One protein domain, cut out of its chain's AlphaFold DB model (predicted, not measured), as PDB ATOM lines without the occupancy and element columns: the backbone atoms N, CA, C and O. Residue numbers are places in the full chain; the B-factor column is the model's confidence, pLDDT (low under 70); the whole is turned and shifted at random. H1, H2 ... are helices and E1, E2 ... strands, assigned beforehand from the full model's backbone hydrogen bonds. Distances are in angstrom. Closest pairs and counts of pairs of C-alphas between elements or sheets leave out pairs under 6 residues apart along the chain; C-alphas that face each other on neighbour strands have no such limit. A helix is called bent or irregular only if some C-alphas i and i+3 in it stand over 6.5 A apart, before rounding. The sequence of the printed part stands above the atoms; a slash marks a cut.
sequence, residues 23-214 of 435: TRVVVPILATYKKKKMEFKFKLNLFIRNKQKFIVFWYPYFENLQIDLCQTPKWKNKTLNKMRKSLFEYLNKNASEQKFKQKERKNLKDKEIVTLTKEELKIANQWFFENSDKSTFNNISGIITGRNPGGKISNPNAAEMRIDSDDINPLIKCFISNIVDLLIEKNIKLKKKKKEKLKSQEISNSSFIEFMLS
ATOM      1  N   THR A  23       8.602 -21.309  17.036       75.31
ATOM      2  CA  THR A  23       8.094 -19.981  16.687       75.31
ATOM      3  C   THR A  23       8.717 -18.943  17.602       75.31
ATOM      4  O   THR A  23       8.822 -19.156  18.815       75.31
ATOM      5  N   ARG A  24       9.103 -17.795  17.041       82.19
ATOM      6  CA  ARG A  24       9.499 -16.634  17.833       82.19
ATOM      7  C   ARG A  24       8.267 -15.801  18.177       82.19
ATOM      8  O   ARG A  24       7.572 -15.319  17.288       82.19
ATOM      9  N   VAL A  25       8.051 -15.594  19.471       78.44
ATOM     10  CA  VAL A  25       7.038 -14.692  20.028       78.44
ATOM     11  C   VAL A  25       7.748 -13.527  20.705       78.44
ATOM     12  O   VAL A  25       8.712 -13.720  21.452       78.44
ATOM     13  N   VAL A  26       7.290 -12.306  20.436       81.38
ATOM     14  CA  VAL A  26       7.877 -11.085  20.992       81.38
ATOM     15  C   VAL A  26       6.896 -10.456  21.969       81.38
ATOM     16  O   VAL A  26       5.780 -10.111  21.604       81.38
ATOM     17  N   VAL A  27       7.322 -10.300  23.223       79.25
ATOM     18  CA  VAL A  27       6.485  -9.749  24.293       79.25
ATOM     19  C   VAL A  27       7.015  -8.381  24.704       79.25
ATOM     20  O   VAL A  27       8.153  -8.306  25.176       79.25
ATOM     21  N   PRO A  28       6.245  -7.293  24.557       81.69
ATOM     22  CA  PRO A  28       6.661  -5.995  25.065       81.69
ATOM     23  C   PRO A  28       6.595  -5.998  26.598       81.69
ATOM     24  O   PRO A  28       5.567  -6.320  27.194       81.69
ATOM     25  N   ILE A  29       7.711  -5.665  27.245       82.44
ATOM     26  CA  ILE A  29       7.840  -5.608  28.701       82.44
ATOM     27  C   ILE A  29       8.183  -4.185  29.128       82.44
ATOM     28  O   ILE A  29       9.178  -3.601  28.691       82.44
ATOM     29  N   LEU A  30       7.393  -3.686  30.071       81.00
ATOM     30  CA  LEU A  30       7.634  -2.472  30.824       81.00
ATOM     31  C   LEU A  30       8.095  -2.831  32.237       81.00
ATOM     32  O   LEU A  30       7.420  -3.551  32.979       81.00
ATOM     33  N   ALA A  31       9.243  -2.299  32.642       78.25
ATOM     34  CA  ALA A  31       9.735  -2.432  34.002       78.25
ATOM     35  C   ALA A  31       9.753  -1.067  34.689       78.25
ATOM     36  O   ALA A  31      10.649  -0.256  34.460       78.25
ATOM     37  N   THR A  32       8.773  -0.820  35.559       69.25
ATOM     38  CA  THR A  32       8.663   0.445  36.295       69.25
ATOM     39  C   THR A  32       9.023   0.251  37.760       69.25
ATOM     40  O   THR A  32       8.325  -0.423  38.520       69.25
ATOM     41  N   TYR A  33      10.061   0.942  38.218       68.38
ATOM     42  CA  TYR A  33      10.428   0.969  39.629       68.38
ATOM     43  C   TYR A  33       9.976   2.298  40.221       68.38
ATOM     44  O   TYR A  33      10.791   3.196  40.433       68.38
ATOM     45  N   LYS A  34       8.673   2.427  40.517       55.16
ATOM     46  CA  LYS A  34       8.060   3.684  41.000       55.16
ATOM     47  C   LYS A  34       8.798   4.307  42.196       55.16
ATOM     48  O   LYS A  34       9.033   5.507  42.215       55.16
ATOM     49  N   LYS A  35       9.275   3.500  43.156       56.84
ATOM     50  CA  LYS A  35      10.079   3.994  44.299       56.84
ATOM     51  C   LYS A  35      11.511   4.423  43.933       56.84
ATOM     52  O   LYS A  35      12.184   5.033  44.755       56.84
ATOM     53  N   LYS A  36      12.009   4.058  42.749       57.28
ATOM     54  CA  LYS A  36      13.425   4.172  42.359       57.28
ATOM     55  C   LYS A  36      13.661   5.120  41.174       57.28
ATOM     56  O   LYS A  36      14.825   5.392  40.896       57.28
ATOM     57  N   LYS A  37      12.616   5.670  40.530       70.25
ATOM     58  CA  LYS A  37      12.709   6.486  39.293       70.25
ATOM     59  C   LYS A  37      13.594   5.822  38.220       70.25
ATOM     60  O   LYS A  37      14.420   6.485  37.611       70.25
ATOM     61  N   MET A  38      13.488   4.501  38.094       78.12
ATOM     62  CA  MET A  38      14.102   3.750  37.002       78.12
ATOM     63  C   MET A  38      12.981   3.158  36.177       78.12
ATOM     64  O   MET A  38      12.048   2.567  36.736       78.12
ATOM     65  N   GLU A  39      13.117   3.295  34.874       76.50
ATOM     66  CA  GLU A  39      12.265   2.634  33.909       76.50
ATOM     67  C   GLU A  39      13.154   2.038  32.831       76.50
ATOM     68  O   GLU A  39      14.118   2.664  32.387       76.50
ATOM     69  N   PHE A  40      12.856   0.804  32.453       84.31
ATOM     70  CA  PHE A  40      13.414   0.236  31.242       84.31
ATOM     71  C   PHE A  40      12.339  -0.544  30.497       84.31
ATOM     72  O   PHE A  40      11.487  -1.206  31.099       84.31
ATOM     73  N   LYS A  41      12.401  -0.441  29.175       87.56
ATOM     74  CA  LYS A  41      11.516  -1.093  28.223       87.56
ATOM     75  C   LYS A  41      12.325  -2.059  27.383       87.56
ATOM     76  O   LYS A  41      13.433  -1.754  26.928       87.56
ATOM     77  N   PHE A  42      11.779  -3.249  27.198       87.94
ATOM     78  CA  PHE A  42      12.415  -4.248  26.363       87.94
ATOM     79  C   PHE A  42      11.401  -5.172  25.717       87.94
ATOM     80  O   PHE A  42      10.322  -5.429  26.242       87.94
ATOM     81  N   LYS A  43      11.802  -5.729  24.583       87.31
ATOM     82  CA  LYS A  43      11.098  -6.807  23.905       87.31
ATOM     83  C   LYS A  43      11.665  -8.130  24.396       87.31
ATOM     84  O   LYS A  43      12.832  -8.441  24.154       87.31
ATOM     85  N   LEU A  44      10.871  -8.906  25.122       86.12
ATOM     86  CA  LEU A  44      11.221 -10.268  25.498       86.12
ATOM     87  C   LEU A  44      11.008 -11.179  24.293       86.12
ATOM     88  O   LEU A  44       9.882 -11.396  23.858       86.12
ATOM     89  N   ASN A  45      12.096 -11.723  23.763       86.38
ATOM     90  CA  ASN A  45      12.047 -12.689  22.677       86.38
ATOM     91  C   ASN A  45      11.933 -14.080  23.282       86.38
ATOM     92  O   ASN A  45      12.823 -14.486  24.029       86.38
ATOM     93  N   LEU A  46      10.858 -14.789  22.962       83.38
ATOM     94  CA  LEU A  46      10.589 -16.155  23.389       83.38
ATOM     95  C   LEU A  46      10.610 -17.063  22.165       83.38
ATOM     96  O   LEU A  46       9.927 -16.792  21.184       83.38
ATOM     97  N   PHE A  47      11.373 -18.146  22.224       82.56
ATOM     98  CA  PHE A  47      11.395 -19.165  21.181       82.56
ATOM     99  C   PHE A  47      10.678 -20.384  21.707       82.56
ATOM    100  O   PHE A  47      11.121 -21.004  22.680       82.56
ATOM    101  N   ILE A  48       9.550 -20.684  21.080       76.69
ATOM    102  CA  ILE A  48       8.585 -21.639  21.583       76.69
ATOM    103  C   ILE A  48       8.524 -22.829  20.642       76.69
ATOM    104  O   ILE A  48       8.213 -22.668  19.469       76.69
ATOM    105  N   ARG A  49       8.806 -24.034  21.139       75.25
ATOM    106  CA  ARG A  49       8.730 -25.260  20.331       75.25
ATOM    107  C   ARG A  49       7.293 -25.532  19.924       75.25
ATOM    108  O   ARG A  49       6.453 -25.681  20.795       75.25
ATOM    109  N   ASN A  50       6.996 -25.638  18.638       67.94
ATOM    110  CA  ASN A  50       5.620 -25.661  18.145       67.94
ATOM    111  C   ASN A  50       4.822 -26.886  18.598       67.94
ATOM    112  O   ASN A  50       3.640 -26.745  18.867       67.94
ATOM    113  N   LYS A  51       5.440 -28.059  18.780       63.06
ATOM    114  CA  LYS A  51       4.726 -29.253  19.277       63.06
ATOM    115  C   LYS A  51       4.476 -29.209  20.791       63.06
ATOM    116  O   LYS A  51       3.351 -29.341  21.249       63.06
ATOM    117  N   GLN A  52       5.526 -28.995  21.581       63.59
ATOM    118  CA  GLN A  52       5.468 -29.028  23.053       63.59
ATOM    119  C   GLN A  52       5.047 -27.686  23.658       63.59
ATOM    120  O   GLN A  52       4.828 -27.594  24.862       63.59
ATOM    121  N   LYS A  53       4.970 -26.647  22.824       68.19
ATOM    122  CA  LYS A  53       4.737 -25.247  23.169       68.19
ATOM    123  C   LYS A  53       5.618 -24.811  24.328       68.19
ATOM    124  O   LYS A  53       5.115 -24.208  25.248       68.19
ATOM    125  N   PHE A  54       6.908 -25.128  24.341       72.62
ATOM    126  CA  PHE A  54       7.801 -24.754  25.442       72.62
ATOM    127  C   PHE A  54       8.793 -23.680  25.073       72.62
ATOM    128  O   PHE A  54       9.282 -23.675  23.948       72.62
ATOM    129  N   ILE A  55       9.159 -22.848  26.049       79.31
ATOM    130  CA  ILE A  55      10.224 -21.869  25.870       79.31
ATOM    131  C   ILE A  55      11.559 -22.620  25.899       79.31
ATOM    132  O   ILE A  55      12.058 -22.998  26.960       79.31
ATOM    133  N   VAL A  56      12.130 -22.838  24.714       80.50
ATOM    134  CA  VAL A  56      13.439 -23.492  24.543       80.50
ATOM    135  C   VAL A  56      14.583 -22.490  24.632       80.50
ATOM    136  O   VAL A  56      15.704 -22.832  25.003       80.50
ATOM    137  N   PHE A  57      14.299 -21.234  24.294       85.06
ATOM    138  CA  PHE A  57      15.232 -20.128  24.388       85.06
ATOM    139  C   PHE A  57      14.472 -18.840  24.641       85.06
ATOM    140  O   PHE A  57      13.339 -18.672  24.195       85.06
ATOM    141  N   TRP A  58      15.122 -17.903  25.310       87.50
ATOM    142  CA  TRP A  58      14.609 -16.555  25.435       87.50
ATOM    143  C   TRP A  58      15.757 -15.574  25.596       87.50
ATOM    144  O   TRP A  58      16.848 -15.960  26.014       87.50
ATOM    145  N   TYR A  59      15.520 -14.305  25.287       88.38
ATOM    146  CA  TYR A  59      16.403 -13.217  25.699       88.38
ATOM    147  C   TYR A  59      15.659 -11.872  25.689       88.38
ATOM    148  O   TYR A  59      14.774 -11.659  24.852       88.38
ATOM    149  N   PRO A  60      16.000 -10.944  26.597       89.94
ATOM    150  CA  PRO A  60      15.498  -9.581  26.542       89.94
ATOM    151  C   PRO A  60      16.270  -8.784  25.484       89.94
ATOM    152  O   PRO A  60      17.491  -8.891  25.382       89.94
ATOM    153  N   TYR A  61      15.557  -7.973  24.713       91.50
ATOM    154  CA  TYR A  61      16.135  -6.979  23.818       91.50
ATOM    155  C   TYR A  61      15.691  -5.590  24.267       91.50
ATOM    156  O   TYR A  61      14.545  -5.193  24.048       91.50
ATOM    157  N   PHE A  62      16.580  -4.887  24.957       93.06
ATOM    158  CA  PHE A  62      16.330  -3.573  25.534       93.06
ATOM    159  C   PHE A  62      16.278  -2.499  24.456       93.06
ATOM    160  O   PHE A  62      17.169  -2.416  23.609       93.06
ATOM    161  N   GLU A  63      15.239  -1.671  24.529       92.00
ATOM    162  CA  GLU A  63      15.074  -0.463  23.710       92.00
ATOM    163  C   GLU A  63      15.677   0.750  24.423       92.00
ATOM    164  O   GLU A  63      16.259   1.631  23.796       92.00
ATOM    165  N   ASN A  64      15.612   0.744  25.754       91.56
ATOM    166  CA  ASN A  64      16.372   1.613  26.632       91.56
ATOM    167  C   ASN A  64      16.820   0.820  27.869       91.56
ATOM    168  O   ASN A  64      16.201  -0.175  28.258       91.56
ATOM    169  N   LEU A  65      17.933   1.229  28.478       92.00
ATOM    170  CA  LEU A  65      18.420   0.582  29.687       92.00
ATOM    171  C   LEU A  65      19.112   1.580  30.610       92.00
ATOM    172  O   LEU A  65      20.065   2.261  30.234       92.00
ATOM    173  N   GLN A  66      18.632   1.608  31.848       92.12
ATOM    174  CA  GLN A  66      19.266   2.280  32.969       92.12
ATOM    175  C   GLN A  66      19.774   1.235  33.950       92.12
ATOM    176  O   GLN A  66      19.018   0.354  34.356       92.12
ATOM    177  N   ILE A  67      21.032   1.345  34.365       92.25
ATOM    178  CA  ILE A  67      21.665   0.426  35.309       92.25
ATOM    179  C   ILE A  67      21.975   1.196  36.592       92.25
ATOM    180  O   ILE A  67      22.664   2.208  36.557       92.25
ATOM    181  N   ASP A  68      21.486   0.713  37.736       92.19
ATOM    182  CA  ASP A  68      21.972   1.177  39.046       92.19
ATOM    183  C   ASP A  68      23.346   0.543  39.240       92.19
ATOM    184  O   ASP A  68      23.433  -0.659  39.036       92.19
ATOM    185  N   LEU A  69      24.399   1.272  39.610       92.88
ATOM    186  CA  LEU A  69      25.738   0.748  39.914       92.88
ATOM    187  C   LEU A  69      25.832   0.210  41.353       92.88
ATOM    188  O   LEU A  69      26.692  -0.629  41.651       92.88
ATOM    189  N   CYS A  70      24.898   0.600  42.223       91.25
ATOM    190  CA  CYS A  70      24.856   0.183  43.618       91.25
ATOM    191  C   CYS A  70      24.262  -1.223  43.805       91.25
ATOM    192  O   CYS A  70      23.200  -1.559  43.277       91.25
ATOM    193  N   GLN A  71      24.882  -2.034  44.663       89.12
ATOM    194  CA  GLN A  71      24.402  -3.358  45.068       89.12
ATOM    195  C   GLN A  71      24.049  -3.425  46.554       89.12
ATOM    196  O   GLN A  71      24.696  -2.802  47.393       89.12
ATOM    197  N   THR A  72      23.057  -4.238  46.909       83.25
ATOM    198  CA  THR A  72      22.771  -4.532  48.321       83.25
ATOM    199  C   THR A  72      23.892  -5.398  48.930       83.25
ATOM    200  O   THR A  72      24.166  -6.462  48.384       83.25
ATOM    201  N   PRO A  73      24.497  -5.053  50.084       72.69
ATOM    202  CA  PRO A  73      25.656  -5.779  50.636       72.69
ATOM    203  C   PRO A  73      25.454  -7.293  50.838       72.69
ATOM    204  O   PRO A  73      26.338  -8.098  50.549       72.69
ATOM    205  N   LYS A  74      24.240  -7.720  51.219       72.06
ATOM    206  CA  LYS A  74      23.867  -9.141  51.411       72.06
ATOM    207  C   LYS A  74      23.882  -9.990  50.117       72.06
ATOM    208  O   LYS A  74      23.451 -11.143  50.134       72.06
ATOM    209  N   TRP A  75      24.310  -9.437  48.979       68.69
ATOM    210  CA  TRP A  75      24.365 -10.112  47.676       68.69
ATOM    211  C   TRP A  75      25.732 -10.642  47.256       68.69
ATOM    212  O   TRP A  75      25.784 -11.395  46.281       68.69
ATOM    213  N   LYS A  76      26.806 -10.312  47.984       58.22
ATOM    214  CA  LYS A  76      28.198 -10.516  47.547       58.22
ATOM    215  C   LYS A  76      28.509 -11.923  46.987       58.22
ATOM    216  O   LYS A  76      29.228 -12.016  45.998       58.22
ATOM    217  N   ASN A  77      27.859 -12.983  47.484       58.59
ATOM    218  CA  ASN A  77      28.132 -14.380  47.096       58.59
ATOM    219  C   ASN A  77      27.032 -15.089  46.273       58.59
ATOM    220  O   ASN A  77      27.054 -16.312  46.145       58.59
ATOM    221  N   LYS A  78      26.055 -14.369  45.702       74.94
ATOM    222  CA  LYS A  78      24.960 -14.988  44.924       74.94
ATOM    223  C   LYS A  78      25.265 -15.070  43.423       74.94
ATOM    224  O   LYS A  78      25.918 -14.190  42.873       74.94
ATOM    225  N   THR A  79      24.715 -16.074  42.731       79.50
ATOM    226  CA  THR A  79      24.814 -16.249  41.262       79.50
ATOM    227  C   THR A  79      24.454 -14.978  40.491       79.50
ATOM    228  O   THR A  79      25.179 -14.568  39.593       79.50
ATOM    229  N   LEU A  80      23.386 -14.301  40.912       81.62
ATOM    230  CA  LEU A  80      22.941 -13.009  40.379       81.62
ATOM    231  C   LEU A  80      24.019 -11.915  40.443       81.62
ATOM    232  O   LEU A  80      24.177 -11.153  39.494       81.62
ATOM    233  N   ASN A  81      24.787 -11.859  41.534       85.12
ATOM    234  CA  ASN A  81      25.876 -10.898  41.676       85.12
ATOM    235  C   ASN A  81      27.008 -11.182  40.680       85.12
ATOM    236  O   ASN A  81      27.509 -10.274  40.026       85.12
ATOM    237  N   LYS A  82      27.360 -12.462  40.506       88.25
ATOM    238  CA  LYS A  82      28.361 -12.883  39.513       88.25
ATOM    239  C   LYS A  82      27.928 -12.522  38.091       88.25
ATOM    240  O   LYS A  82      28.739 -12.027  37.318       88.25
ATOM    241  N   MET A  83      26.649 -12.720  37.761       89.50
ATOM    242  CA  MET A  83      26.097 -12.337  36.456       89.50
ATOM    243  C   MET A  83      26.168 -10.829  36.225       89.50
ATOM    244  O   MET A  83      26.601 -10.386  35.170       89.50
ATOM    245  N   ARG A  84      25.803 -10.034  37.228       91.94
ATOM    246  CA  ARG A  84      25.902  -8.577  37.154       91.94
ATOM    247  C   ARG A  84      27.339  -8.091  36.978       91.94
ATOM    248  O   ARG A  84      27.589  -7.260  36.111       91.94
ATOM    249  N   LYS A  85      28.281  -8.649  37.741       91.25
ATOM    250  CA  LYS A  85      29.707  -8.358  37.576       91.25
ATOM    251  C   LYS A  85      30.177  -8.697  36.158       91.25
ATOM    252  O   LYS A  85      30.840  -7.881  35.534       91.25
ATOM    253  N   SER A  86      29.753  -9.847  35.628       93.56
ATOM    254  CA  SER A  86      30.057 -10.255  34.253       93.56
ATOM    255  C   SER A  86      29.494  -9.289  33.207       93.56
ATOM    256  O   SER A  86      30.196  -8.998  32.243       93.56
ATOM    257  N   LEU A  87      28.280  -8.756  33.390       95.00
ATOM    258  CA  LEU A  87      27.739  -7.716  32.508       95.00
ATOM    259  C   LEU A  87      28.614  -6.454  32.542       95.00
ATOM    260  O   LEU A  87      28.911  -5.890  31.495       95.00
ATOM    261  N   PHE A  88      29.053  -6.019  33.725       95.56
ATOM    262  CA  PHE A  88      29.855  -4.797  33.874       95.56
ATOM    263  C   PHE A  88      31.251  -4.961  33.268       95.56
ATOM    264  O   PHE A  88      31.719  -4.083  32.548       95.56
ATOM    265  N   GLU A  89      31.891  -6.105  33.510       95.19
ATOM    266  CA  GLU A  89      33.166  -6.472  32.889       95.19
ATOM    267  C   GLU A  89      33.033  -6.527  31.358       95.19
ATOM    268  O   GLU A  89      33.893  -6.015  30.644       95.19
ATOM    269  N   TYR A  90      31.931  -7.084  30.842       95.62
ATOM    270  CA  TYR A  90      31.664  -7.144  29.405       95.62
ATOM    271  C   TYR A  90      31.422  -5.760  28.790       95.62
ATOM    272  O   TYR A  90      31.925  -5.489  27.702       95.62
ATOM    273  N   LEU A  91      30.701  -4.873  29.481       95.44
ATOM    274  CA  LEU A  91      30.506  -3.488  29.050       95.44
ATOM    275  C   LEU A  91      31.837  -2.730  29.011       95.44
ATOM    276  O   LEU A  91      32.194  -2.220  27.958       95.44
ATOM    277  N   ASN A  92      32.614  -2.732  30.097       94.94
ATOM    278  CA  ASN A  92      33.906  -2.028  30.152       94.94
ATOM    279  C   ASN A  92      34.925  -2.546  29.126       94.94
ATOM    280  O   ASN A  92      35.790  -1.793  28.696       94.94
ATOM    281  N   LYS A  93      34.860  -3.832  28.759       94.31
ATOM    282  CA  LYS A  93      35.767  -4.417  27.763       94.31
ATOM    283  C   LYS A  93      35.462  -3.952  26.335       94.31
ATOM    284  O   LYS A  93      36.374  -3.905  25.519       94.31
ATOM    285  N   ASN A  94      34.193  -3.699  26.021       92.25
ATOM    286  CA  ASN A  94      33.742  -3.471  24.645       92.25
ATOM    287  C   ASN A  94      33.252  -2.036  24.389       92.25
ATOM    288  O   ASN A  94      33.067  -1.667  23.233       92.25
ATOM    289  N   ALA A  95      32.999  -1.248  25.434       88.81
ATOM    290  CA  ALA A  95      32.659   0.165  25.327       88.81
ATOM    291  C   ALA A  95      33.928   1.033  25.307       88.81
ATOM    292  O   ALA A  95      34.989   0.612  25.761       88.81
ATOM    293  N   SER A  96      33.799   2.263  24.811       80.44
ATOM    294  CA  SER A  96      34.884   3.252  24.788       80.44
ATOM    295  C   SER A  96      35.306   3.720  26.188       80.44
ATOM    296  O   SER A  96      36.459   4.089  26.386       80.44
ATOM    297  N   GLU A  97      34.396   3.686  27.165       83.06
ATOM    298  CA  GLU A  97      34.622   4.171  28.530       83.06
ATOM    299  C   GLU A  97      34.518   3.046  29.572       83.06
ATOM    300  O   GLU A  97      33.523   2.321  29.644       83.06
ATOM    301  N   GLN A  98      35.506   2.953  30.467       83.38
ATOM    302  CA  GLN A  98      35.498   2.009  31.591       83.38
ATOM    303  C   GLN A  98      34.841   2.611  32.843       83.38
ATOM    304  O   GLN A  98      35.510   2.912  33.832       83.38
ATOM    305  N   LYS A  99      33.517   2.790  32.822       89.38
ATOM    306  CA  LYS A  99      32.775   3.427  33.933       89.38
ATOM    307  C   LYS A  99      31.933   2.478  34.788       89.38
ATOM    308  O   LYS A  99      31.447   2.863  35.853       89.38
ATOM    309  N   PHE A 100      31.752   1.225  34.379       92.94
ATOM    310  CA  PHE A 100      30.851   0.300  35.068       92.94
ATOM    311  C   PHE A 100      31.563  -0.406  36.222       92.94
ATOM    312  O   PHE A 100      32.175  -1.461  36.051       92.94
ATOM    313  N   LYS A 101      31.470   0.155  37.431       91.00
ATOM    314  CA  LYS A 101      31.986  -0.474  38.656       91.00
ATOM    315  C   LYS A 101      30.870  -0.686  39.665       91.00
ATOM    316  O   LYS A 101      30.132   0.230  40.013       91.00
ATOM    317  N   GLN A 102      30.766  -1.911  40.167       88.50
ATOM    318  CA  GLN A 102      29.779  -2.257  41.178       88.50
ATOM    319  C   GLN A 102      30.182  -1.682  42.540       88.50
ATOM    320  O   GLN A 102      31.260  -1.985  43.051       88.50
ATOM    321  N   LYS A 103      29.304  -0.865  43.129       90.75
ATOM    322  CA  LYS A 103      29.520  -0.180  44.412       90.75
ATOM    323  C   LYS A 103      28.590  -0.738  45.477       90.75
ATOM    324  O   LYS A 103      27.449  -1.088  45.185       90.75
ATOM    325  N   GLU A 104      29.049  -0.844  46.716       89.50
ATOM    326  CA  GLU A 104      28.147  -1.201  47.811       89.50
ATOM    327  C   GLU A 104      27.209  -0.040  48.125       89.50
ATOM    328  O   GLU A 104      27.615   1.119  48.201       89.50
ATOM    329  N   ARG A 105      25.927  -0.360  48.280       88.31
ATOM    330  CA  ARG A 105      24.910   0.621  48.626       88.31
ATOM    331  C   ARG A 105      25.051   0.973  50.111       88.31
ATOM    332  O   ARG A 105      24.941   0.068  50.938       88.31
ATOM    333  N   LYS A 106      25.251   2.256  50.438       85.38
ATOM    334  CA  LYS A 106      25.371   2.723  51.833       85.38
ATOM    335  C   LYS A 106      24.024   2.615  52.564       85.38
ATOM    336  O   LYS A 106      23.960   2.023  53.634       85.38
ATOM    337  N   ASN A 107      22.931   3.054  51.930       84.00
ATOM    338  CA  ASN A 107      21.559   2.935  52.439       84.00
ATOM    339  C   ASN A 107      20.611   2.250  51.450       84.00
ATOM    340  O   ASN A 107      20.774   2.343  50.241       84.00
ATOM    341  N   LEU A 108      19.509   1.656  51.923       74.31
ATOM    342  CA  LEU A 108      18.515   0.988  51.056       74.31
ATOM    343  C   LEU A 108      17.892   1.884  49.965       74.31
ATOM    344  O   LEU A 108      17.292   1.359  49.023       74.31
ATOM    345  N   LYS A 109      17.995   3.211  50.081       78.12
ATOM    346  CA  LYS A 109      17.467   4.180  49.109       78.12
ATOM    347  C   LYS A 109      18.521   4.682  48.114       78.12
ATOM    348  O   LYS A 109      18.134   5.070  47.015       78.12
ATOM    349  N   ASP A 110      19.806   4.610  48.455       83.38
ATOM    350  CA  ASP A 110      20.887   5.180  47.642       83.38
ATOM    351  C   ASP A 110      20.988   4.466  46.311       83.38
ATOM    352  O   ASP A 110      20.862   3.247  46.259       83.38
ATOM    353  N   LYS A 111      21.225   5.199  45.234       84.88
ATOM    354  CA  LYS A 111      21.259   4.669  43.874       84.88
ATOM    355  C   LYS A 111      22.238   5.489  43.055       84.88
ATOM    356  O   LYS A 111      22.355   6.690  43.275       84.88
ATOM    357  N   GLU A 112      22.888   4.844  42.107       91.56
ATOM    358  CA  GLU A 112      23.780   5.514  41.169       91.56
ATOM    359  C   GLU A 112      23.423   5.013  39.777       91.56
ATOM    360  O   GLU A 112      23.856   3.945  39.365       91.56
ATOM    361  N   ILE A 113      22.518   5.724  39.106       90.88
ATOM    362  CA  ILE A 113      21.917   5.262  37.855       90.88
ATOM    363  C   ILE A 113      22.708   5.818  36.679       90.88
ATOM    364  O   ILE A 113      22.873   7.029  36.567       90.88
ATOM    365  N   VAL A 114      23.119   4.932  35.778       92.00
ATOM    366  CA  VAL A 114      23.717   5.277  34.489       92.00
ATOM    367  C   VAL A 114      22.761   4.852  33.381       92.00
ATOM    368  O   VAL A 114      22.308   3.706  33.351       92.00
ATOM    369  N   THR A 115      22.453   5.776  32.474       92.62
ATOM    370  CA  THR A 115      21.719   5.474  31.239       92.62
ATOM    371  C   THR A 115      22.721   5.026  30.185       92.62
ATOM    372  O   THR A 115      23.713   5.717  29.964       92.62
ATOM    373  N   LEU A 116      22.475   3.878  29.556       93.31
ATOM    374  CA  LEU A 116      23.341   3.390  28.487       93.31
ATOM    375  C   LEU A 116      23.133   4.192  27.198       93.31
ATOM    376  O   LEU A 116      22.000   4.464  26.796       93.31
ATOM    377  N   THR A 117      24.237   4.509  26.533       94.44
ATOM    378  CA  THR A 117      24.273   4.992  25.146       94.44
ATOM    379  C   THR A 117      23.791   3.912  24.170       94.44
ATOM    380  O   THR A 117      23.626   2.745  24.535       94.44
ATOM    381  N   LYS A 118      23.574   4.273  22.898       93.81
ATOM    382  CA  LYS A 118      23.138   3.315  21.867       93.81
ATOM    383  C   LYS A 118      24.166   2.199  21.659       93.81
ATOM    384  O   LYS A 118      23.793   1.042  21.474       93.81
ATOM    385  N   GLU A 119      25.449   2.534  21.707       94.00
ATOM    386  CA  GLU A 119      26.572   1.610  21.568       94.00
ATOM    387  C   GLU A 119      26.629   0.645  22.759       94.00
ATOM    388  O   GLU A 119      26.627  -0.573  22.578       94.00
ATOM    389  N   GLU A 120      26.578   1.172  23.985       95.38
ATOM    390  CA  GLU A 120      26.554   0.361  25.208       95.38
ATOM    391  C   GLU A 120      25.310  -0.534  25.279       95.38
ATOM    392  O   GLU A 120      25.389  -1.682  25.718       95.38
ATOM    393  N   LEU A 121      24.163  -0.052  24.794       95.19
ATOM    394  CA  LEU A 121      22.929  -0.828  24.717       95.19
ATOM    395  C   LEU A 121      23.066  -2.024  23.764       95.19
ATOM    396  O   LEU A 121      22.623  -3.125  24.101       95.19
ATOM    397  N   LYS A 122      23.717  -1.854  22.603       94.88
ATOM    398  CA  LYS A 122      24.024  -2.969  21.683       94.88
ATOM    399  C   LYS A 122      24.891  -4.026  22.371       94.88
ATOM    400  O   LYS A 122      24.597  -5.219  22.274       94.88
ATOM    401  N   ILE A 123      25.913  -3.592  23.109       96.25
ATOM    402  CA  ILE A 123      26.813  -4.472  23.868       96.25
ATOM    403  C   ILE A 123      26.041  -5.218  24.968       96.25
ATOM    404  O   ILE A 123      26.173  -6.438  25.097       96.25
ATOM    405  N   ALA A 124      25.188  -4.521  25.723       95.75
ATOM    406  CA  ALA A 124      24.348  -5.121  26.757       95.75
ATOM    407  C   ALA A 124      23.380  -6.162  26.174       95.75
ATOM    408  O   ALA A 124      23.294  -7.280  26.687       95.75
ATOM    409  N   ASN A 125      22.691  -5.839  25.075       94.50
ATOM    410  CA  ASN A 125      21.786  -6.762  24.385       94.50
ATOM    411  C   ASN A 125      22.508  -8.030  23.911       94.50
ATOM    412  O   ASN A 125      21.980  -9.134  24.058       94.50
ATOM    413  N   GLN A 126      23.736  -7.896  23.402       93.25
ATOM    414  CA  GLN A 126      24.555  -9.051  23.040       93.25
ATOM    415  C   GLN A 126      24.900  -9.907  24.267       93.25
ATOM    416  O   GLN A 126      24.751 -11.128  24.222       93.25
ATOM    417  N   TRP A 127      25.293  -9.287  25.383       95.12
ATOM    418  CA  TRP A 127      25.584 -10.019  26.618       95.12
ATOM    419  C   TRP A 127      24.367 -10.802  27.127       95.12
ATOM    420  O   TRP A 127      24.494 -11.973  27.496       95.12
ATOM    421  N   PHE A 128      23.181 -10.185  27.114       92.50
ATOM    422  CA  PHE A 128      21.938 -10.839  27.525       92.50
ATOM    423  C   PHE A 128      21.563 -11.999  26.600       92.50
ATOM    424  O   PHE A 128      21.176 -13.053  27.095       92.50
ATOM    425  N   PHE A 129      21.734 -11.858  25.284       89.62
ATOM    426  CA  PHE A 129      21.533 -12.957  24.336       89.62
ATOM    427  C   PHE A 129      22.449 -14.158  24.633       89.62
ATOM    428  O   PHE A 129      22.034 -15.317  24.556       89.62
ATOM    429  N   GLU A 130      23.704 -13.895  24.997       87.69
ATOM    430  CA  GLU A 130      24.687 -14.943  25.276       87.69
ATOM    431  C   GLU A 130      24.472 -15.637  26.628       87.69
ATOM    432  O   GLU A 130      24.786 -16.825  26.744       87.69
ATOM    433  N   ASN A 131      23.923 -14.929  27.621       88.38
ATOM    434  CA  ASN A 131      23.844 -15.383  29.016       88.38
ATOM    435  C   ASN A 131      22.421 -15.606  29.553       88.38
ATOM    436  O   ASN A 131      22.275 -15.949  30.729       88.38
ATOM    437  N   SER A 132      21.376 -15.423  28.742       83.31
ATOM    438  CA  SER A 132      19.978 -15.550  29.181       83.31
ATOM    439  C   SER A 132      19.635 -16.927  29.758       83.31
ATOM    440  O   SER A 132      18.858 -17.019  30.705       83.31
ATOM    441  N   ASP A 133      20.286 -17.986  29.275       75.50
ATOM    442  CA  ASP A 133      20.165 -19.370  29.754       75.50
ATOM    443  C   ASP A 133      20.703 -19.592  31.177       75.50
ATOM    444  O   ASP A 133      20.380 -20.592  31.818       75.50
ATOM    445  N   LYS A 134      21.514 -18.663  31.691       77.56
ATOM    446  CA  LYS A 134      22.051 -18.692  33.062       77.56
ATOM    447  C   LYS A 134      21.194 -17.902  34.051       77.56
ATOM    448  O   LYS A 134      21.451 -17.945  35.255       77.56
ATOM    449  N   SER A 135      20.197 -17.171  33.562       73.69
ATOM    450  CA  SER A 135      19.282 -16.362  34.364       73.69
ATOM    451  C   SER A 135      17.864 -16.912  34.311       73.69
ATOM    452  O   SER A 135      17.485 -17.617  33.387       73.69
ATOM    453  N   THR A 136      17.059 -16.561  35.307       78.06
ATOM    454  CA  THR A 136      15.605 -16.558  35.151       78.06
ATOM    455  C   THR A 136      15.185 -15.201  34.583       78.06
ATOM    456  O   THR A 136      15.921 -14.220  34.724       78.06
ATOM    457  N   PHE A 137      14.011 -15.110  33.972       77.56
ATOM    458  CA  PHE A 137      13.421 -13.847  33.546       77.56
ATOM    459  C   PHE A 137      13.384 -12.851  34.708       77.56
ATOM    460  O   PHE A 137      13.867 -11.729  34.578       77.56
ATOM    461  N   ASN A 138      12.957 -13.291  35.897       77.56
ATOM    462  CA  ASN A 138      12.973 -12.443  37.090       77.56
ATOM    463  C   ASN A 138      14.380 -11.959  37.489       77.56
ATOM    464  O   ASN A 138      14.504 -10.915  38.114       77.56
ATOM    465  N   ASN A 139      15.463 -12.652  37.125       83.12
ATOM    466  CA  ASN A 139      16.816 -12.211  37.474       83.12
ATOM    467  C   ASN A 139      17.282 -10.984  36.679       83.12
ATOM    468  O   ASN A 139      18.223 -10.324  37.121       83.12
ATOM    469  N   ILE A 140      16.635 -10.646  35.558       87.12
ATOM    470  CA  ILE A 140      16.959  -9.460  34.751       87.12
ATOM    471  C   ILE A 140      16.912  -8.194  35.616       87.12
ATOM    472  O   ILE A 140      17.882  -7.436  35.667       87.12
ATOM    473  N   SER A 141      15.828  -8.004  36.375       85.12
ATOM    474  CA  SER A 141      15.680  -6.855  37.274       85.12
ATOM    475  C   SER A 141      16.764  -6.814  38.346       85.12
ATOM    476  O   SER A 141      17.281  -5.743  38.671       85.12
ATOM    477  N   GLY A 142      17.163  -7.973  38.869       85.88
ATOM    478  CA  GLY A 142      18.232  -8.066  39.857       85.88
ATOM    479  C   GLY A 142      19.611  -7.723  39.295       85.88
ATOM    480  O   GLY A 142      20.384  -7.025  39.955       85.88
ATOM    481  N   ILE A 143      19.902  -8.148  38.061       90.06
ATOM    482  CA  ILE A 143      21.137  -7.803  37.339       90.06
ATOM    483  C   ILE A 143      21.217  -6.289  37.126       90.06
ATOM    484  O   ILE A 143      22.261  -5.693  37.379       90.06
ATOM    485  N   ILE A 144      20.113  -5.656  36.728       90.69
ATOM    486  CA  ILE A 144      20.071  -4.229  36.382       90.69
ATOM    487  C   ILE A 144      20.076  -3.334  37.631       90.69
ATOM    488  O   ILE A 144      20.783  -2.329  37.681       90.69
ATOM    489  N   THR A 145      19.319  -3.707  38.665       87.75
ATOM    490  CA  THR A 145      19.097  -2.850  39.845       87.75
ATOM    491  C   THR A 145      20.002  -3.164  41.036       87.75
ATOM    492  O   THR A 145      19.994  -2.424  42.021       87.75
ATOM    493  N   GLY A 146      20.742  -4.278  41.003       86.38
ATOM    494  CA  GLY A 146      21.604  -4.706  42.108       86.38
ATOM    495  C   GLY A 146      20.840  -5.108  43.379       86.38
ATOM    496  O   GLY A 146      21.381  -5.016  44.487       86.38
ATOM    497  N   ARG A 147      19.569  -5.521  43.249       80.69
ATOM    498  CA  ARG A 147      18.689  -5.943  44.356       80.69
ATOM    499  C   ARG A 147      18.060  -7.309  44.094       80.69
ATOM    500  O   ARG A 147      18.000  -7.759  42.960       80.69
ATOM    501  N   ASN A 148      17.522  -7.944  45.144       76.88
ATOM    502  CA  ASN A 148      16.677  -9.124  44.940       76.88
ATOM    503  C   ASN A 148      15.469  -8.765  44.079       76.88
ATOM    504  O   ASN A 148      14.753  -7.836  44.463       76.88
ATOM    505  N   PRO A 149      15.227  -9.506  42.985       75.06
ATOM    506  CA  PRO A 149      14.038  -9.293  42.186       75.06
ATOM    507  C   PRO A 149      12.784  -9.568  43.024       75.06
ATOM    508  O   PRO A 149      12.723 -10.548  43.781       75.06
ATOM    509  N   GLY A 150      11.810  -8.662  42.929       66.31
ATOM    510  CA  GLY A 150      10.463  -8.835  43.480       66.31
ATOM    511  C   GLY A 150       9.551  -9.657  42.559       66.31
ATOM    512  O   GLY A 150       9.958 -10.052  41.473       66.31
ATOM    513  N   GLY A 151       8.304  -9.900  42.978       61.47
ATOM    514  CA  GLY A 151       7.276 -10.481  42.098       61.47
ATOM    515  C   GLY A 151       7.287 -11.996  41.969       61.47
ATOM    516  O   GLY A 151       7.326 -12.512  40.860       61.47
ATOM    517  N   LYS A 152       7.223 -12.719  43.090       64.56
ATOM    518  CA  LYS A 152       6.982 -14.171  43.073       64.56
ATOM    519  C   LYS A 152       5.507 -14.467  42.799       64.56
ATOM    520  O   LYS A 152       4.656 -13.634  43.091       64.56
ATOM    521  N   ILE A 153       5.215 -15.704  42.399       63.47
ATOM    522  CA  ILE A 153       3.853 -16.274  42.325       63.47
ATOM    523  C   ILE A 153       3.004 -15.933  43.558       63.47
ATOM    524  O   ILE A 153       1.835 -15.592  43.433       63.47
ATOM    525  N   SER A 154       3.600 -15.958  44.752       62.66
ATOM    526  CA  SER A 154       2.906 -15.657  46.006       62.66
ATOM    527  C   SER A 154       2.613 -14.168  46.245       62.66
ATOM    528  O   SER A 154       1.915 -13.838  47.200       62.66
ATOM    529  N   ASN A 155       3.166 -13.246  45.452       69.50
ATOM    530  CA  ASN A 155       2.892 -11.812  45.549       69.50
ATOM    531  C   ASN A 155       3.092 -11.111  44.185       69.50
ATOM    532  O   ASN A 155       4.076 -10.380  44.011       69.50
ATOM    533  N   PRO A 156       2.185 -11.326  43.214       68.19
ATOM    534  CA  PRO A 156       2.332 -10.823  41.846       68.19
ATOM    535  C   PRO A 156       2.324  -9.293  41.778       68.19
ATOM    536  O   PRO A 156       3.060  -8.710  40.993       68.19
ATOM    537  N   ASN A 157       1.597  -8.613  42.669       72.75
ATOM    538  CA  ASN A 157       1.568  -7.145  42.725       72.75
ATOM    539  C   ASN A 157       2.940  -6.518  43.031       72.75
ATOM    540  O   ASN A 157       3.171  -5.351  42.711       72.75
ATOM    541  N   ALA A 158       3.863  -7.286  43.620       72.88
ATOM    542  CA  ALA A 158       5.243  -6.867  43.850       72.88
ATOM    543  C   ALA A 158       6.162  -7.076  42.629       72.88
ATOM    544  O   ALA A 158       7.373  -6.881  42.758       72.88
ATOM    545  N   ALA A 159       5.629  -7.503  41.477       74.00
ATOM    546  CA  ALA A 159       6.394  -7.654  40.246       74.00
ATOM    547  C   ALA A 159       6.905  -6.306  39.737       74.00
ATOM    548  O   ALA A 159       6.149  -5.344  39.567       74.00
ATOM    549  N   GLU A 160       8.214  -6.275  39.501       75.94
ATOM    550  CA  GLU A 160       8.949  -5.116  38.995       75.94
ATOM    551  C   GLU A 160       8.958  -5.057  37.453       75.94
ATOM    552  O   GLU A 160       9.281  -4.020  36.886       75.94
ATOM    553  N   MET A 161       8.582  -6.151  36.781       80.06
ATOM    554  CA  MET A 161       8.454  -6.263  35.323       80.06
ATOM    555  C   MET A 161       7.033  -6.698  34.972       80.06
ATOM    556  O   MET A 161       6.487  -7.585  35.632       80.06
ATOM    557  N   ARG A 162       6.432  -6.063  33.964       77.38
ATOM    558  CA  ARG A 162       5.042  -6.271  33.540       77.38
ATOM    559  C   ARG A 162       4.944  -6.183  32.024       77.38
ATOM    560  O   ARG A 162       5.779  -5.539  31.401       77.38
ATOM    561  N   ILE A 163       3.927  -6.791  31.428       75.88
ATOM    562  CA  ILE A 163       3.658  -6.566  30.002       75.88
ATOM    563  C   ILE A 163       3.203  -5.128  29.780       75.88
ATOM    564  O   ILE A 163       2.341  -4.637  30.514       75.88
ATOM    565  N   ASP A 164       3.793  -4.492  28.771       75.69
ATOM    566  CA  ASP A 164       3.401  -3.169  28.288       75.69
ATOM    567  C   ASP A 164       2.234  -3.330  27.304       75.69
ATOM    568  O   ASP A 164       2.427  -3.547  26.111       75.69
ATOM    569  N   SER A 165       1.016  -3.372  27.830       71.56
ATOM    570  CA  SER A 165      -0.221  -3.476  27.048       71.56
ATOM    571  C   SER A 165      -1.352  -2.954  27.905       71.56
ATOM    572  O   SER A 165      -1.381  -3.287  29.088       71.56
ATOM    573  N   ASP A 166      -2.268  -2.168  27.349       65.56
ATOM    574  CA  ASP A 166      -3.364  -1.561  28.106       65.56
ATOM    575  C   ASP A 166      -4.557  -2.509  28.298       65.56
ATOM    576  O   ASP A 166      -5.102  -2.555  29.403       65.56
ATOM    577  N   ASP A 167      -4.820  -3.395  27.336       58.78
ATOM    578  CA  ASP A 167      -6.042  -4.214  27.215       58.78
ATOM    579  C   ASP A 167      -6.114  -5.462  28.111       58.78
ATOM    580  O   ASP A 167      -7.017  -6.292  28.004       58.78
ATOM    581  N   ILE A 168      -5.145  -5.642  29.005       64.56
ATOM    582  CA  ILE A 168      -5.009  -6.862  29.808       64.56
ATOM    583  C   ILE A 168      -5.327  -6.577  31.278       64.56
ATOM    584  O   ILE A 168      -4.988  -5.528  31.822       64.56
ATOM    585  N   ASN A 169      -5.913  -7.551  31.980       66.31
ATOM    586  CA  ASN A 169      -6.094  -7.469  33.429       66.31
ATOM    587  C   ASN A 169      -4.743  -7.168  34.138       66.31
ATOM    588  O   ASN A 169      -3.764  -7.892  33.920       66.31
ATOM    589  N   PRO A 170      -4.651  -6.153  35.021       66.25
ATOM    590  CA  PRO A 170      -3.403  -5.777  35.696       66.25
ATOM    591  C   PRO A 170      -2.687  -6.924  36.430       66.25
ATOM    592  O   PRO A 170      -1.454  -6.944  36.478       66.25
ATOM    593  N   LEU A 171      -3.433  -7.897  36.968       64.56
ATOM    594  CA  LEU A 171      -2.862  -9.090  37.604       64.56
ATOM    595  C   LEU A 171      -2.178 -10.001  36.582       64.56
ATOM    596  O   LEU A 171      -1.083 -10.496  36.848       64.56
ATOM    597  N   ILE A 172      -2.770 -10.164  35.395       67.06
ATOM    598  CA  ILE A 172      -2.188 -10.948  34.300       67.06
ATOM    599  C   ILE A 172      -0.885 -10.298  33.811       67.06
ATOM    600  O   ILE A 172       0.121 -11.000  33.664       67.06
ATOM    601  N   LYS A 173      -0.849  -8.961  33.661       69.44
ATOM    602  CA  LYS A 173       0.374  -8.224  33.266       69.44
ATOM    603  C   LYS A 173       1.552  -8.517  34.204       69.44
ATOM    604  O   LYS A 173       2.689  -8.604  33.749       69.44
ATOM    605  N   CYS A 174       1.285  -8.674  35.503       66.38
ATOM    606  CA  CYS A 174       2.297  -8.949  36.531       66.38
ATOM    607  C   CYS A 174       2.671 -10.436  36.647       66.38
ATOM    608  O   CYS A 174       3.711 -10.775  37.211       66.38
ATOM    609  N   PHE A 175       1.810 -11.329  36.162       68.88
ATOM    610  CA  PHE A 175       1.938 -12.765  36.371       68.88
ATOM    611  C   PHE A 175       2.860 -13.440  35.344       68.88
ATOM    612  O   PHE A 175       3.577 -14.391  35.666       68.88
ATOM    613  N   ILE A 176       2.917 -12.901  34.127       67.31
ATOM    614  CA  ILE A 176       3.620 -13.526  33.002       67.31
ATOM    615  C   ILE A 176       5.124 -13.712  33.246       67.31
ATOM    616  O   ILE A 176       5.688 -14.715  32.809       67.31
ATOM    617  N   SER A 177       5.751 -12.858  34.058       65.31
ATOM    618  CA  SER A 177       7.153 -13.024  34.464       65.31
ATOM    619  C   SER A 177       7.439 -14.375  35.131       65.31
ATOM    620  O   SER A 177       8.466 -15.006  34.882       65.31
ATOM    621  N   ASN A 178       6.507 -14.849  35.959       66.38
ATOM    622  CA  ASN A 178       6.629 -16.106  36.686       66.38
ATOM    623  C   ASN A 178       6.267 -17.309  35.818       66.38
ATOM    624  O   ASN A 178       6.841 -18.380  35.993       66.38
ATOM    625  N   ILE A 179       5.332 -17.135  34.884       70.06
ATOM    626  CA  ILE A 179       4.963 -18.180  33.927       70.06
ATOM    627  C   ILE A 179       6.134 -18.483  33.010       70.06
ATOM    628  O   ILE A 179       6.479 -19.646  32.841       70.06
ATOM    629  N   VAL A 180       6.783 -17.448  32.473       74.38
ATOM    630  CA  VAL A 180       7.982 -17.610  31.646       74.38
ATOM    631  C   VAL A 180       9.035 -18.414  32.414       74.38
ATOM    632  O   VAL A 180       9.514 -19.422  31.908       74.38
ATOM    633  N   ASP A 181       9.310 -18.062  33.675       72.88
ATOM    634  CA  ASP A 181      10.267 -18.786  34.525       72.88
ATOM    635  C   ASP A 181       9.919 -20.255  34.781       72.88
ATOM    636  O   ASP A 181      10.814 -21.102  34.894       72.88
ATOM    637  N   LEU A 182       8.628 -20.560  34.910       71.06
ATOM    638  CA  LEU A 182       8.158 -21.932  35.044       71.06
ATOM    639  C   LEU A 182       8.285 -22.694  33.728       71.06
ATOM    640  O   LEU A 182       8.654 -23.859  33.742       71.06
ATOM    641  N   LEU A 183       8.006 -22.059  32.598       72.75
ATOM    642  CA  LEU A 183       7.852 -22.739  31.312       72.75
ATOM    643  C   LEU A 183       9.119 -22.769  30.460       72.75
ATOM    644  O   LEU A 183       9.118 -23.352  29.376       72.75
ATOM    645  N   ILE A 184      10.210 -22.200  30.967       75.44
ATOM    646  CA  ILE A 184      11.550 -22.462  30.450       75.44
ATOM    647  C   ILE A 184      11.892 -23.932  30.683       75.44
ATOM    648  O   ILE A 184      11.908 -24.429  31.814       75.44
ATOM    649  N   GLU A 185      12.245 -24.617  29.602       68.25
ATOM    650  CA  GLU A 185      12.741 -25.981  29.672       68.25
ATOM    651  C   GLU A 185      14.178 -25.986  30.223       68.25
ATOM    652  O   GLU A 185      15.157 -25.772  29.510       68.25
ATOM    653  N   LYS A 186      14.318 -26.229  31.533       58.97
ATOM    654  CA  LYS A 186      15.578 -26.048  32.288       58.97
ATOM    655  C   LYS A 186      16.748 -26.958  31.878       58.97
ATOM    656  O   LYS A 186      17.837 -26.810  32.425       58.97
ATOM    657  N   ASN A 187      16.549 -27.863  30.922       54.72
ATOM    658  CA  ASN A 187      17.548 -28.844  30.489       54.72
ATOM    659  C   ASN A 187      18.030 -28.656  29.042       54.72
ATOM    660  O   ASN A 187      18.966 -29.345  28.634       54.72
ATOM    661  N   ILE A 188      17.471 -27.713  28.273       61.66
ATOM    662  CA  ILE A 188      17.962 -27.454  26.916       61.66
ATOM    663  C   ILE A 188      19.144 -26.484  26.982       61.66
ATOM    664  O   ILE A 188      19.003 -25.263  26.928       61.66
ATOM    665  N   LYS A 189      20.360 -27.034  27.049       60.69
ATOM    666  CA  LYS A 189      21.579 -26.256  26.790       60.69
ATOM    667  C   LYS A 189      21.710 -26.011  25.287       60.69
ATOM    668  O   LYS A 189      22.320 -26.801  24.564       60.69
ATOM    669  N   LEU A 190      21.147 -24.912  24.793       67.00
ATOM    670  CA  LEU A 190      21.342 -24.513  23.400       67.00
ATOM    671  C   LEU A 190      22.769 -24.006  23.176       67.00
ATOM    672  O   LEU A 190      23.200 -23.015  23.765       67.00
ATOM    673  N   LYS A 191      23.501 -24.661  22.269       68.00
ATOM    674  CA  LYS A 191      24.806 -24.176  21.793       68.00
ATOM    675  C   LYS A 191      24.647 -22.800  21.128       68.00
ATOM    676  O   LYS A 191      23.667 -22.575  20.420       68.00
ATOM    677  N   LYS A 192      25.648 -21.918  21.263       67.75
ATOM    678  CA  LYS A 192      25.650 -20.551  20.689       67.75
ATOM    679  C   LYS A 192      25.276 -20.519  19.197       67.75
ATOM    680  O   LYS A 192      24.359 -19.798  18.826       67.75
ATOM    681  N   LYS A 193      25.877 -21.400  18.382       64.38
ATOM    682  CA  LYS A 193      25.555 -21.540  16.947       64.38
ATOM    683  C   LYS A 193      24.070 -21.847  16.679       64.38
ATOM    684  O   LYS A 193      23.530 -21.398  15.678       64.38
ATOM    685  N   LYS A 194      23.396 -22.605  17.558       73.25
ATOM    686  CA  LYS A 194      21.949 -22.866  17.444       73.25
ATOM    687  C   LYS A 194      21.141 -21.623  17.832       73.25
ATOM    688  O   LYS A 194      20.208 -21.291  17.117       73.25
ATOM    689  N   LYS A 195      21.530 -20.896  18.893       77.00
ATOM    690  CA  LYS A 195      20.877 -19.630  19.288       77.00
ATOM    691  C   LYS A 195      20.897 -18.605  18.147       77.00
ATOM    692  O   LYS A 195      19.904 -17.927  17.917       77.00
ATOM    693  N   GLU A 196      22.013 -18.489  17.429       75.00
ATOM    694  CA  GLU A 196      22.151 -17.547  16.307       75.00
ATOM    695  C   GLU A 196      21.198 -17.870  15.151       75.00
ATOM    696  O   GLU A 196      20.552 -16.957  14.647       75.00
ATOM    697  N   LYS A 197      21.013 -19.155  14.811       75.44
ATOM    698  CA  LYS A 197      20.015 -19.588  13.814       75.44
ATOM    699  C   LYS A 197      18.578 -19.233  14.206       75.44
ATOM    700  O   LYS A 197      17.750 -19.000  13.337       75.44
ATOM    701  N   LEU A 198      18.277 -19.173  15.504       72.38
ATOM    702  CA  LEU A 198      16.946 -18.790  15.977       72.38
ATOM    703  C   LEU A 198      16.658 -17.297  15.744       72.38
ATOM    704  O   LEU A 198      15.506 -16.933  15.544       72.38
ATOM    705  N   LYS A 199      17.675 -16.417  15.704       65.62
ATOM    706  CA  LYS A 199      17.459 -14.967  15.511       65.62
ATOM    707  C   LYS A 199      16.717 -14.632  14.211       65.62
ATOM    708  O   LYS A 199      15.988 -13.644  14.194       65.62
ATOM    709  N   SER A 200      16.915 -15.425  13.158       63.78
ATOM    710  CA  SER A 200      16.344 -15.200  11.826       63.78
ATOM    711  C   SER A 200      14.963 -15.824  11.622       63.78
ATOM    712  O   SER A 200      14.449 -15.774  10.510       63.78
ATOM    713  N   GLN A 201      14.377 -16.451  12.645       65.31
ATOM    714  CA  GLN A 201      13.063 -17.074  12.508       65.31
ATOM    715  C   GLN A 201      11.944 -16.047  12.385       65.31
ATOM    716  O   GLN A 201      12.002 -14.969  12.988       65.31
ATOM    717  N   GLU A 202      10.926 -16.433  11.617       56.12
ATOM    718  CA  GLU A 202       9.724 -15.649  11.385       56.12
ATOM    719  C   GLU A 202       9.043 -15.306  12.714       56.12
ATOM    720  O   GLU A 202       8.932 -16.128  13.631       56.12
ATOM    721  N   ILE A 203       8.654 -14.040  12.835       60.44
ATOM    722  CA  ILE A 203       7.959 -13.523  14.005       60.44
ATOM    723  C   ILE A 203       6.480 -13.797  13.776       60.44
ATOM    724  O   ILE A 203       5.891 -13.250  12.848       60.44
ATOM    725  N   SER A 204       5.876 -14.620  14.632       57.91
ATOM    726  CA  SER A 204       4.417 -14.664  14.682       57.91
ATOM    727  C   SER A 204       3.928 -13.373  15.334       57.91
ATOM    728  O   SER A 204       4.378 -13.024  16.428       57.91
ATOM    729  N   ASN A 205       3.023 -12.666  14.659       49.09
ATOM    730  CA  ASN A 205       2.474 -11.386  15.113       49.09
ATOM    731  C   ASN A 205       1.408 -11.520  16.214       49.09
ATOM    732  O   ASN A 205       0.735 -10.539  16.516       49.09
ATOM    733  N   SER A 206       1.241 -12.689  16.839       53.53
ATOM    734  CA  SER A 206       0.318 -12.818  17.967       53.53
ATOM    735  C   SER A 206       0.912 -12.224  19.242       53.53
ATOM    736  O   SER A 206       2.087 -12.438  19.571       53.53
ATOM    737  N   SER A 207       0.095 -11.483  19.999       59.91
ATOM    738  CA  SER A 207       0.503 -11.062  21.339       59.91
ATOM    739  C   SER A 207       0.811 -12.310  22.169       59.91
ATOM    740  O   SER A 207       0.186 -13.352  21.996       59.91
ATOM    741  N   PHE A 208       1.780 -12.264  23.090       63.31
ATOM    742  CA  PHE A 208       2.053 -13.431  23.944       63.31
ATOM    743  C   PHE A 208       0.791 -13.922  24.650       63.31
ATOM    744  O   PHE A 208       0.638 -15.110  24.861       63.31
ATOM    745  N   ILE A 209      -0.138 -13.030  24.983       59.94
ATOM    746  CA  ILE A 209      -1.414 -13.408  25.586       59.94
ATOM    747  C   ILE A 209      -2.298 -14.139  24.583       59.94
ATOM    748  O   ILE A 209      -2.790 -15.208  24.921       59.94
ATOM    749  N   GLU A 210      -2.452 -13.635  23.358       59.41
ATOM    750  CA  GLU A 210      -3.139 -14.371  22.291       59.41
ATOM    751  C   GLU A 210      -2.477 -15.716  22.037       59.41
ATOM    752  O   GLU A 210      -3.171 -16.713  21.970       59.41
ATOM    753  N   PHE A 211      -1.147 -15.790  21.991       63.09
ATOM    754  CA  PHE A 211      -0.444 -17.063  21.881       63.09
ATOM    755  C   PHE A 211      -0.812 -18.003  23.038       63.09
ATOM    756  O   PHE A 211      -1.025 -19.190  22.837       63.09
ATOM    757  N   MET A 212      -0.907 -17.498  24.264       61.44
ATOM    758  CA  MET A 212      -1.179 -18.316  25.449       61.44
ATOM    759  C   MET A 212      -2.662 -18.676  25.605       61.44
ATOM    760  O   MET A 212      -2.960 -19.653  26.291       61.44
ATOM    761  N   LEU A 213      -3.564 -17.891  25.002       55.75
ATOM    762  CA  LEU A 213      -5.021 -18.005  25.112       55.75
ATOM    763  C   LEU A 213      -5.725 -18.473  23.828       55.75
ATOM    764  O   LEU A 213      -6.920 -18.761  23.871       55.75
ATOM    765  N   SER A 214      -5.041 -18.512  22.684       55.28
ATOM    766  CA  SER A 214      -5.633 -18.914  21.408       55.28
ATOM    767  C   SER A 214      -6.085 -20.364  21.512       55.28
ATOM    768  O   SER A 214      -5.256 -21.241  21.745       55.28
TER     769      SER A 214
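What this domain is: This is residues 23 to 214 of the 435 residues of an uncharacterized protein of Mycoplasma glycophilum (UniProt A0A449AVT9). A long, twisted sheet of three strands, E1, E2 and E3, has H4 over part of one face and H2 packed beside its edge strand E3. H1 packs on H2 and H3, the three helices' centres making a triangle, and E4 of the small two-strand sheet E4 and E5 packs on H3, while H5 and H6, the helices farthest from the mean of the C-alphas, only graze the larger sheet. The printed part has 192 residues with six named helices and five named strands, in the order E1 E2 E3 E4 H1 E5 H2 H3 H4 H5 H6. Both sheets are antiparallel, the larger in the order E1, E2, E3, and the class is mixed, helices and strands. The whole is compact, with a radius of gyration of the C-alphas of 16.4 A and spans of 48 by 37 by 29 A.

How they stand to each other: E1, residues 23 to 33, E2, residues 38 to 49, and E3, residues 55 to 62, form a meander, each strand the antiparallel neighbour of the one before. E1 and E2 are a hairpin, with N 27 and O 44 within hydrogen-bond range at 2.9 A. E2 and E3 are a hairpin too, with N 45 and O 59 at 2.9 A. E4, residues 66 to 68, is the antiparallel neighbour of E5, residues 113 to 115, with N 67 and O 114 at 2.9 A. H1, residues 79 to 94, is not on the larger sheet. With its residues 87 to 94 alone it touches H2, residues 118 to 134; the closest C-alphas, of Leu 91 and Ile 123, are 6.4 A apart. They run opposite ways at a tilt of 35.5 degrees, only just steep. H2 stands at the sheet's level, with a height over the sheet of 2.3 A; its closest C-alpha pair with E3 is Tyr 59 and Phe 129, 5.3 A. H2 has a kink of 35 degrees near residue 128 and is irregular, C-alphas 130 and 133 being 7.8 A apart. H3, residues 139 to 145, touches H1 at a steep tilt of 61 degrees, the same way, with the C-alphas of Arg 84 and Ile 143 closest at 4.8 A. The closest C-alphas of E4 and H3 are those of Asp 68 and Thr 145, 5.0 A apart. H4, residues 170 to 183, has a height over the sheet of 10.0 A and lies over E3 and, only just, E1, with 3 of its C-alphas falling on E1. It runs slantwise to the strands, at 39 degrees to E3 on the local plane. H4 is only just irregular: C-alphas 174 and 177 are 6.7 A apart. H5, residues 192 to 198, grazes the sheet with residues 195 to 198, and H6, residues 208 to 213, with residues 208 to 211. Every O i to N i+4 pair is within hydrogen-bond range in H1, H3, H5 and H6, against 11 of 13 in H2 and 8 of 10 in H4.

Where its parts are: E1 begins at C-alpha 23, (8.094, -19.981, 16.687), and is 31.2 A long; E2 is 33.9 A and E3 19.3 A. H1 is 22.8 A long. H2, 24.7 A, begins at C-alpha 118, (23.138, 3.315, 21.867). H4 is 20.8 A long. H6 ends at C-alpha 213, (-5.021, -18.005, 25.112).

The domain as a whole: The two C-alphas farthest apart, of Lys 51 and Lys 106, are 50.1 A apart. The printed part has no cut. The links H1 to E5 and H3 to H4 are long. In the latter, residues 162 to 163 pair antiparallel with residues 29 to 30 of E1. The mean pLDDT of the printed part is 78.1, with 57 residues under 70, among them 166 to 178 and 199 to 214.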